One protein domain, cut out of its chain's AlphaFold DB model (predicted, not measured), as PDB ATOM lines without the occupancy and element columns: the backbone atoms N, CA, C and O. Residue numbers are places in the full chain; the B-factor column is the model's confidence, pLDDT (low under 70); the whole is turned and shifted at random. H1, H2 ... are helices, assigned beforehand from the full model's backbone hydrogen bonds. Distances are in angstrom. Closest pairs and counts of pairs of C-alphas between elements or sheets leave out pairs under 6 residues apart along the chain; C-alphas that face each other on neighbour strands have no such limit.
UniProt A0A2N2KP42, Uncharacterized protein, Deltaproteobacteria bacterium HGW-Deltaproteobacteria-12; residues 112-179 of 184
ATOM      1  N   ASN A 112     -49.335  42.046 -16.517       57.41
ATOM      2  CA  ASN A 112     -48.213  42.965 -16.614       57.41
ATOM      3  C   ASN A 112     -47.254  42.513 -17.724       57.41
ATOM      4  O   ASN A 112     -46.502  43.344 -18.218       57.41
ATOM      5  N   VAL A 113     -47.328  41.252 -18.170       61.62
ATOM      6  CA  VAL A 113     -46.592  40.736 -19.330       61.62
ATOM      7  C   VAL A 113     -46.933  41.537 -20.582       61.62
ATOM      8  O   VAL A 113     -46.019  42.049 -21.221       61.62
ATOM      9  N   ASN A 114     -48.215  41.765 -20.886       63.19
ATOM     10  CA  ASN A 114     -48.598  42.556 -22.062       63.19
ATOM     11  C   ASN A 114     -48.125  44.010 -21.958       63.19
ATOM     12  O   ASN A 114     -47.738  44.601 -22.969       63.19
ATOM     13  N   LYS A 115     -48.101  44.585 -20.748       64.12
ATOM     14  CA  LYS A 115     -47.567  45.939 -20.519       64.12
ATOM     15  C   LYS A 115     -46.058  45.991 -20.714       64.12
ATOM     16  O   LYS A 115     -45.574  46.862 -21.427       64.12
ATOM     17  N   ILE A 116     -45.325  45.059 -20.115       71.62
ATOM     18  CA  ILE A 116     -43.864  44.970 -20.212       71.62
ATOM     19  C   ILE A 116     -43.448  44.693 -21.659       71.62
ATOM     20  O   ILE A 116     -42.527  45.333 -22.160       71.62
ATOM     21  N   LEU A 117     -44.164  43.815 -22.363       69.38
ATOM     22  CA  LEU A 117     -43.920  43.514 -23.769       69.38
ATOM     23  C   LEU A 117     -44.209  44.731 -24.660       69.38
ATOM     24  O   LEU A 117     -43.395  45.065 -25.517       69.38
ATOM     25  N   ALA A 118     -45.306  45.456 -24.409       68.81
ATOM     26  CA  ALA A 118     -45.606  46.701 -25.116       68.81
ATOM     27  C   ALA A 118     -44.523  47.770 -24.881       68.81
ATOM     28  O   ALA A 118     -44.025  48.352 -25.842       68.81
ATOM     29  N   PHE A 119     -44.094  47.984 -23.630       77.69
ATOM     30  CA  PHE A 119     -43.007  48.914 -23.312       77.69
ATOM     31  C   PHE A 119     -41.669  48.484 -23.925       77.69
ATOM     32  O   PHE A 119     -40.935  49.334 -24.421       77.69
ATOM     33  N   SER A 120     -41.363  47.185 -23.950       79.81
ATOM     34  CA  SER A 120     -40.152  46.653 -24.581       79.81
ATOM     35  C   SER A 120     -40.140  46.903 -26.088       79.81
ATOM     36  O   SER A 120     -39.113  47.305 -26.629       79.81
ATOM     37  N   ILE A 121     -41.268  46.690 -26.772       76.62
ATOM     38  CA  ILE A 121     -41.383  46.901 -28.222       76.62
ATOM     39  C   ILE A 121     -41.285  48.395 -28.552       76.62
ATOM     40  O   ILE A 121     -40.521  48.776 -29.438       76.62
ATOM     41  N   VAL A 122     -41.995  49.254 -27.812       79.88
ATOM     42  CA  VAL A 122     -41.937  50.714 -27.999       79.88
ATOM     43  C   VAL A 122     -40.539  51.261 -27.674       79.88
ATOM     44  O   VAL A 122     -40.024  52.100 -28.410       79.88
ATOM     45  N   GLY A 123     -39.890  50.761 -26.620       83.19
ATOM     46  CA  GLY A 123     -38.541  51.168 -26.221       83.19
ATOM     47  C   GLY A 123     -37.466  50.763 -27.230       83.19
ATOM     48  O   GLY A 123     -36.672  51.606 -27.646       83.19
ATOM     49  N   ALA A 124     -37.473  49.504 -27.683       77.81
ATOM     50  CA  ALA A 124     -36.573  49.029 -28.737       77.81
ATOM     51  C   ALA A 124     -36.751  49.831 -30.034       77.81
ATOM     52  O   ALA A 124     -35.785  50.129 -30.736       77.81
ATOM     53  N   PHE A 125     -37.986  50.239 -30.318       73.44
ATOM     54  CA  PHE A 125     -38.302  51.049 -31.476       73.44
ATOM     55  C   PHE A 125     -37.775  52.496 -31.371       73.44
ATOM     56  O   PHE A 125     -37.098  52.960 -32.291       73.44
ATOM     57  N   ILE A 126     -38.027  53.203 -30.261       80.38
ATOM     58  CA  ILE A 126     -37.500  54.565 -30.044       80.38
ATOM     59  C   ILE A 126     -35.968  54.552 -30.093       80.38
ATOM     60  O   ILE A 126     -35.366  55.453 -30.674       80.38
ATOM     61  N   ALA A 127     -35.337  53.507 -29.548       81.31
ATOM     62  CA  ALA A 127     -33.892  53.324 -29.621       81.31
ATOM     63  C   ALA A 127     -33.394  53.168 -31.069       81.31
ATOM     64  O   ALA A 127     -32.405  53.795 -31.441       81.31
ATOM     65  N   LEU A 128     -34.092  52.390 -31.904       74.88
ATOM     66  CA  LEU A 128     -33.719  52.170 -33.305       74.88
ATOM     67  C   LEU A 128     -33.903  53.442 -34.147       74.88
ATOM     68  O   LEU A 128     -33.012  53.808 -34.915       74.88
ATOM     69  N   VAL A 129     -35.009  54.169 -33.967       73.62
ATOM     70  CA  VAL A 129     -35.221  55.451 -34.662       73.62
ATOM     71  C   VAL A 129     -34.271  56.529 -34.170       73.62
ATOM     72  O   VAL A 129     -33.707  57.241 -34.996       73.62
ATOM     73  N   GLY A 130     -34.014  56.607 -32.865       75.31
ATOM     74  CA  GLY A 130     -32.990  57.486 -32.304       75.31
ATOM     75  C   GLY A 130     -31.612  57.192 -32.894       75.31
ATOM     76  O   GLY A 130     -30.949  58.104 -33.375       75.31
ATOM     77  N   ALA A 131     -31.212  55.919 -32.958       74.94
ATOM     78  CA  ALA A 131     -29.951  55.506 -33.572       74.94
ATOM     79  C   ALA A 131     -29.886  55.831 -35.075       74.94
ATOM     80  O   ALA A 131     -28.832  56.214 -35.579       74.94
ATOM     81  N   THR A 132     -31.006  55.729 -35.792       69.69
ATOM     82  CA  THR A 132     -31.074  56.047 -37.227       69.69
ATOM     83  C   THR A 132     -31.003  57.556 -37.477       69.69
ATOM     84  O   THR A 132     -30.227  58.001 -38.317       69.69
ATOM     85  N   LEU A 133     -31.745  58.365 -36.712       68.81
ATOM     86  CA  LEU A 133     -31.749  59.829 -36.830       68.81
ATOM     87  C   LEU A 133     -30.437  60.470 -36.359       68.81
ATOM     88  O   LEU A 133     -29.999  61.456 -36.942       68.81
ATOM     89  N   LEU A 134     -29.788  59.900 -35.338       76.06
ATOM     90  CA  LEU A 134     -28.471  60.334 -34.852       76.06
ATOM     91  C   LEU A 134     -27.312  59.855 -35.749       76.06
ATOM     92  O   LEU A 134     -26.154  60.131 -35.447       76.06
ATOM     93  N   GLY A 135     -27.605  59.141 -36.842       68.31
ATOM     94  CA  GLY A 135     -26.616  58.721 -37.837       68.31
ATOM     95  C   GLY A 135     -25.795  57.483 -37.464       68.31
ATOM     96  O   GLY A 135     -24.869  57.133 -38.195       68.31
ATOM     97  N   TYR A 136     -26.136  56.790 -36.373       64.81
ATOM     98  CA  TYR A 136     -25.505  55.523 -35.978       64.81
ATOM     99  C   TYR A 136     -25.960  54.336 -36.842       64.81
ATOM    100  O   TYR A 136     -25.236  53.348 -36.946       64.81
ATOM    101  N   ALA A 137     -27.121  54.430 -37.500       60.12
ATOM    102  CA  ALA A 137     -27.606  53.444 -38.466       60.12
ATOM    103  C   ALA A 137     -27.876  54.104 -39.828       60.12
ATOM    104  O   ALA A 137     -28.716  54.993 -39.944       60.12
ATOM    105  N   LYS A 138     -27.171  53.664 -40.880       60.56
ATOM    106  CA  LYS A 138     -27.431  54.095 -42.262       60.56
ATOM    107  C   LYS A 138     -28.579  53.276 -42.838       60.56
ATOM    108  O   LYS A 138     -28.383  52.142 -43.261       60.56
ATOM    109  N   VAL A 139     -29.767  53.866 -42.857       62.06
ATOM    110  CA  VAL A 139     -30.942  53.315 -43.536       62.06
ATOM    111  C   VAL A 139     -31.160  54.110 -44.821       62.06
ATOM    112  O   VAL A 139     -31.117  55.338 -44.813       62.06
ATOM    113  N   GLU A 140     -31.358  53.415 -45.937       69.69
ATOM    114  CA  GLU A 140     -31.676  54.039 -47.221       69.69
ATOM    115  C   GLU A 140     -32.990  54.831 -47.113       69.69
ATOM    116  O   GLU A 140     -33.960  54.358 -46.521       69.69
ATOM    117  N   SER A 141     -33.037  56.051 -47.658       66.06
ATOM    118  CA  SER A 141     -34.123  57.010 -47.381       66.06
ATOM    119  C   SER A 141     -35.521  56.492 -47.758       66.06
ATOM    120  O   SER A 141     -36.505  56.860 -47.117       66.06
ATOM    121  N   ALA A 142     -35.615  55.615 -48.764       67.81
ATOM    122  CA  ALA A 142     -36.860  54.946 -49.143       67.81
ATOM    123  C   ALA A 142     -37.303  53.914 -48.091       67.81
ATOM    124  O   ALA A 142     -38.466  53.872 -47.695       67.81
ATOM    125  N   LEU A 143     -36.351  53.135 -47.575       68.94
ATOM    126  CA  LEU A 143     -36.572  52.124 -46.544       68.94
ATOM    127  C   LEU A 143     -36.947  52.771 -45.201       68.94
ATOM    128  O   LEU A 143     -37.793  52.248 -44.477       68.94
ATOM    129  N   ALA A 144     -36.387  53.947 -44.904       67.12
ATOM    130  CA  ALA A 144     -36.741  54.740 -43.729       67.12
ATOM    131  C   ALA A 144     -38.221  55.164 -43.743       67.12
ATOM    132  O   ALA A 144     -38.914  55.002 -42.739       67.12
ATOM    133  N   GLY A 145     -38.737  55.631 -44.888       74.94
ATOM    134  CA  GLY A 145     -40.154  55.985 -45.039       74.94
ATOM    135  C   GLY A 145     -41.090  54.784 -44.861       74.94
ATOM    136  O   GLY A 145     -42.103  54.879 -44.165       74.94
ATOM    137  N   THR A 146     -40.725  53.625 -45.416       75.88
ATOM    138  CA  THR A 146     -41.497  52.382 -45.262       75.88
ATOM    139  C   THR A 146     -41.513  51.886 -43.814       75.88
ATOM    140  O   THR A 146     -42.568  51.496 -43.313       75.88
ATOM    141  N   LEU A 147     -40.377  51.942 -43.112       69.94
ATOM    142  CA  LEU A 147     -40.281  51.551 -41.702       69.94
ATOM    143  C   LEU A 147     -41.138  52.444 -40.794       69.94
ATOM    144  O   LEU A 147     -41.832  51.930 -39.917       69.94
ATOM    145  N   VAL A 148     -41.152  53.758 -41.039       75.50
ATOM    146  CA  VAL A 148     -42.025  54.702 -40.320       75.50
ATOM    147  C   VAL A 148     -43.506  54.404 -40.589       75.50
ATOM    148  O   VAL A 148     -44.318  54.435 -39.663       75.50
ATOM    149  N   GLY A 149     -43.864  54.045 -41.825       79.00
ATOM    150  CA  GLY A 149     -45.231  53.654 -42.183       79.00
ATOM    151  C   GLY A 149     -45.713  52.393 -41.455       79.00
ATOM    152  O   GLY A 149     -46.765  52.413 -40.813       79.00
ATOM    153  N   TYR A 150     -44.929  51.308 -41.491       78.69
ATOM    154  CA  TYR A 150     -45.256  50.064 -40.774       78.69
ATOM    155  C   TYR A 150     -45.395  50.280 -39.273       78.69
ATOM    156  O   TYR A 150     -46.272  49.708 -38.623       78.69
ATOM    157  N   LEU A 151     -44.530  51.120 -38.723       69.38
ATOM    158  CA  LEU A 151     -44.568  51.465 -37.325       69.38
ATOM    159  C   LEU A 151     -45.848  52.207 -36.946       69.38
ATOM    160  O   LEU A 151     -46.461  51.844 -35.945       69.38
ATOM    161  N   SER A 152     -46.233  53.241 -37.698       77.06
ATOM    162  CA  SER A 152     -47.435  54.025 -37.394       77.06
ATOM    163  C   SER A 152     -48.648  53.103 -37.246       77.06
ATOM    164  O   SER A 152     -49.367  53.184 -36.252       77.06
ATOM    165  N   ALA A 153     -48.785  52.129 -38.153       78.75
ATOM    166  CA  ALA A 153     -49.839  51.120 -38.106       78.75
ATOM    167  C   ALA A 153     -49.757  50.196 -36.873       78.75
ATOM    168  O   ALA A 153     -50.780  49.832 -36.294       78.75
ATOM    169  N   LYS A 154     -48.552  49.802 -36.435       74.69
ATOM    170  CA  LYS A 154     -48.374  48.962 -35.235       74.69
ATOM    171  C   LYS A 154     -48.599  49.732 -33.936       74.69
ATOM    172  O   LYS A 154     -49.215  49.187 -33.024       74.69
ATOM    173  N   CYS A 155     -48.172  50.989 -33.860       72.56
ATOM    174  CA  CYS A 155     -48.515  51.880 -32.754       72.56
ATOM    175  C   CYS A 155     -50.030  52.066 -32.662       72.56
ATOM    176  O   CYS A 155     -50.589  51.919 -31.581       72.56
ATOM    177  N   GLU A 156     -50.707  52.299 -33.786       74.94
ATOM    178  CA  GLU A 156     -52.167  52.404 -33.832       74.94
ATOM    179  C   GLU A 156     -52.851  51.103 -33.386       74.94
ATOM    180  O   GLU A 156     -53.807  51.147 -32.618       74.94
ATOM    181  N   GLN A 157     -52.305  49.937 -33.747       73.38
ATOM    182  CA  GLN A 157     -52.787  48.632 -33.279       73.38
ATOM    183  C   GLN A 157     -52.630  48.450 -31.755       73.38
ATOM    184  O   GLN A 157     -53.530  47.928 -31.098       73.38
ATOM    185  N   ILE A 158     -51.515  48.905 -31.175       71.00
ATOM    186  CA  ILE A 158     -51.285  48.876 -29.721       71.00
ATOM    187  C   ILE A 158     -52.219  49.868 -29.017       71.00
ATOM    188  O   ILE A 158     -52.844  49.520 -28.016       71.00
ATOM    189  N   LEU A 159     -52.375  51.081 -29.555       71.06
ATOM    190  CA  LEU A 159     -53.322  52.068 -29.039       71.06
ATOM    191  C   LEU A 159     -54.760  51.539 -29.115       71.06
ATOM    192  O   LEU A 159     -55.504  51.678 -28.153       71.06
ATOM    193  N   ALA A 160     -55.148  50.869 -30.199       69.94
ATOM    194  CA  ALA A 160     -56.454  50.233 -30.336       69.94
ATOM    195  C   ALA A 160     -56.654  49.057 -29.365       69.94
ATOM    196  O   ALA A 160     -57.776  48.795 -28.956       69.94
ATOM    197  N   TYR A 161     -55.596  48.364 -28.951       69.69
ATOM    198  CA  TYR A 161     -55.690  47.312 -27.938       69.69
ATOM    199  C   TYR A 161     -55.840  47.875 -26.511       69.69
ATOM    200  O   TYR A 161     -56.633  47.363 -25.717       69.69
ATOM    201  N   TYR A 162     -55.094  48.940 -26.189       63.94
ATOM    202  CA  TYR A 162     -55.064  49.544 -24.850       63.94
ATOM    203  C   TYR A 162     -56.164  50.585 -24.604       63.94
ATOM    204  O   TYR A 162     -56.719  50.641 -23.506       63.94
ATOM    205  N   PHE A 163     -56.471  51.413 -25.603       67.06
ATOM    206  CA  PHE A 163     -57.487  52.472 -25.547       67.06
ATOM    207  C   PHE A 163     -58.745  52.129 -26.346       67.06
ATOM    208  O   PHE A 163     -59.830  52.605 -26.013       67.06
ATOM    209  N   GLY A 164     -58.628  51.293 -27.380       64.75
ATOM    210  CA  GLY A 164     -59.794  50.673 -27.994       64.75
ATOM    211  C   GLY A 164     -60.320  49.594 -27.055       64.75
ATOM    212  O   GLY A 164     -59.580  48.830 -26.441       64.75
ATOM    213  N   SER A 165     -61.629  49.624 -26.847       52.09
ATOM    214  CA  SER A 165     -62.310  48.896 -25.788       52.09
ATOM    215  C   SER A 165     -62.139  47.379 -25.950       52.09
ATOM    216  O   SER A 165     -63.000  46.722 -26.527       52.09
ATOM    217  N   SER A 166     -61.073  46.796 -25.395       53.53
ATOM    218  CA  SER A 166     -60.984  45.342 -25.184       53.53
ATOM    219  C   SER A 166     -62.204  44.860 -24.375       53.53
ATOM    220  O   SER A 166     -62.825  43.857 -24.711       53.53
ATOM    221  N   LYS A 167     -62.700  45.706 -23.452       51.84
ATOM    222  CA  LYS A 167     -63.999  45.543 -22.766       51.84
ATOM    223  C   LYS A 167     -65.214  45.507 -23.705       51.84
ATOM    224  O   LYS A 167     -66.262  44.995 -23.333       51.84
ATOM    225  N   GLY A 168     -65.124  46.099 -24.890       56.41
ATOM    226  CA  GLY A 168     -66.184  46.163 -25.891       56.41
ATOM    227  C   GLY A 168     -66.329  44.858 -26.665       56.41
ATOM    228  O   GLY A 168     -67.451  44.514 -27.027       56.41
ATOM    229  N   SER A 169     -65.232  44.119 -26.869       61.06
ATOM    230  CA  SER A 169     -65.275  42.773 -27.450       61.06
ATOM    231  C   SER A 169     -65.898  41.785 -26.468       61.06
ATOM    232  O   SER A 169     -66.853  41.103 -26.825       61.06
ATOM    233  N   ASP A 170     -65.463  41.805 -25.206       57.00
ATOM    234  CA  ASP A 170     -66.036  40.952 -24.157       57.00
ATOM    235  C   ASP A 170     -67.523  41.257 -23.937       57.00
ATOM    236  O   ASP A 170     -68.352  40.353 -23.859       57.00
ATOM    237  N   LYS A 171     -67.894  42.547 -23.934       64.06
ATOM    238  CA  LYS A 171     -69.293  42.979 -23.830       64.06
ATOM    239  C   LYS A 171     -70.120  42.585 -25.056       64.06
ATOM    240  O   LYS A 171     -71.292  42.272 -24.898       64.06
ATOM    241  N   LYS A 172     -69.552  42.578 -26.268       65.44
ATOM    242  CA  LYS A 172     -70.241  42.067 -27.467       65.44
ATOM    243  C   LYS A 172     -70.445  40.558 -27.390       65.44
ATOM    244  O   LYS A 172     -71.545  40.111 -27.680       65.44
ATOM    245  N   THR A 173     -69.443  39.796 -26.962       75.50
ATOM    246  CA  THR A 173     -69.569  38.345 -26.784       75.50
ATOM    247  C   THR A 173     -70.606  38.003 -25.709       75.50
ATOM    248  O   THR A 173     -71.445  37.140 -25.941       75.50
ATOM    249  N   ASP A 174     -70.636  38.732 -24.587       71.12
ATOM    250  CA  ASP A 174     -71.653  38.568 -23.534       71.12
ATOM    251  C   ASP A 174     -73.067  38.941 -24.021       71.12
ATOM    252  O   ASP A 174     -74.039  38.243 -23.738       71.12
ATOM    253  N   LEU A 175     -73.198  40.013 -24.809       76.62
ATOM    254  CA  LEU A 175     -74.479  40.405 -25.410       76.62
ATOM    255  C   LEU A 175     -74.956  39.414 -26.482       76.62
ATOM    256  O   LEU A 175     -76.152  39.162 -26.568       76.62
ATOM    257  N   LEU A 176     -74.045  38.832 -27.266       78.06
ATOM    258  CA  LEU A 176     -74.357  37.792 -28.252       78.06
ATOM    259  C   LEU A 176     -74.740  36.469 -27.581       78.06
ATOM    260  O   LEU A 176     -75.678  35.821 -28.025       78.06
ATOM    261  N   ALA A 177     -74.078  36.097 -26.485       79.69
ATOM    262  CA  ALA A 177     -74.433  34.914 -25.702       79.69
ATOM    263  C   ALA A 177     -75.821  35.034 -25.044       79.69
ATOM    264  O   ALA A 177     -76.495  34.031 -24.823       79.69
ATOM    265  N   LYS A 178     -76.258  36.263 -24.743       78.62
ATOM    266  CA  LYS A 178     -77.594  36.578 -24.209       78.62
ATOM    267  C   LYS A 178     -78.644  36.825 -25.293       78.62
ATOM    268  O   LYS A 178     -79.823  36.955 -24.962       78.62
ATOM    269  N   ALA A 179     -78.245  36.923 -26.559       78.88
ATOM    270  CA  ALA A 179     -79.173  37.141 -27.655       78.88
ATOM    271  C   ALA A 179     -79.884  35.828 -28.011       78.88
ATOM    272  O   ALA A 179     -79.257  34.785 -28.188       78.88
TER     273      ALA A 179
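What this domain is: This is residues 112 to 179 of the 184 residues of an uncharacterized protein of Deltaproteobacteria bacterium HGW-Deltaproteobacteria-12 (UniProt A0A2N2KP42). Two long helices, H1 and H2, run side by side in opposite directions as a loose pair, linked at one end by residues 134 to 140 and nearest to each other toward the other end, at Ala 118 and Ile 158, and beyond that end of H2 residues 165 to 179, with the short helix H3, stick out as an arm. The printed part has 68 residues with three named helices in the order H1, H2, H3, no named strand, and is all helix. It is extended, with a radius of gyration of the C-alphas of 17.4 A and spans of 57 by 27 by 12 A.

How they stand to each other: Start at H1, residues 112 to 133, and look across to H2, residues 141 to 162: they are close but not clearly touching. Their closest C-alphas, of Ala 118 and Ile 158, are 7.6 A apart. They stand at a shallow tilt of 21 degrees, opposite ways. H3, residues 166 to 177, and H2 meet only through their link; H1 and H3 are apart. In H1, H2 and H3 every O i to N i+4 pair is within hydrogen-bond range.

Where its parts are: Find C-alpha 112 at (-48.213, 42.965, -16.614); from there H1 runs 31.1 A. H2 starts at C-alpha 141, (-34.123, 57.010, -47.381), and runs 31.7 A. H3 runs 17.0 A to C-alpha 177 at (-74.433, 34.914, -25.702).

The domain as a whole: The C-alphas farthest apart, of Gly 135 and Ala 179, are 57.7 A apart. Residues 165 to 179 stand free. The printed part has no cut and no long link. Mean pLDDT of the printed part is 70.4, and it is under 70 in 33 residues, among them 135 to 144 and 160 to 172.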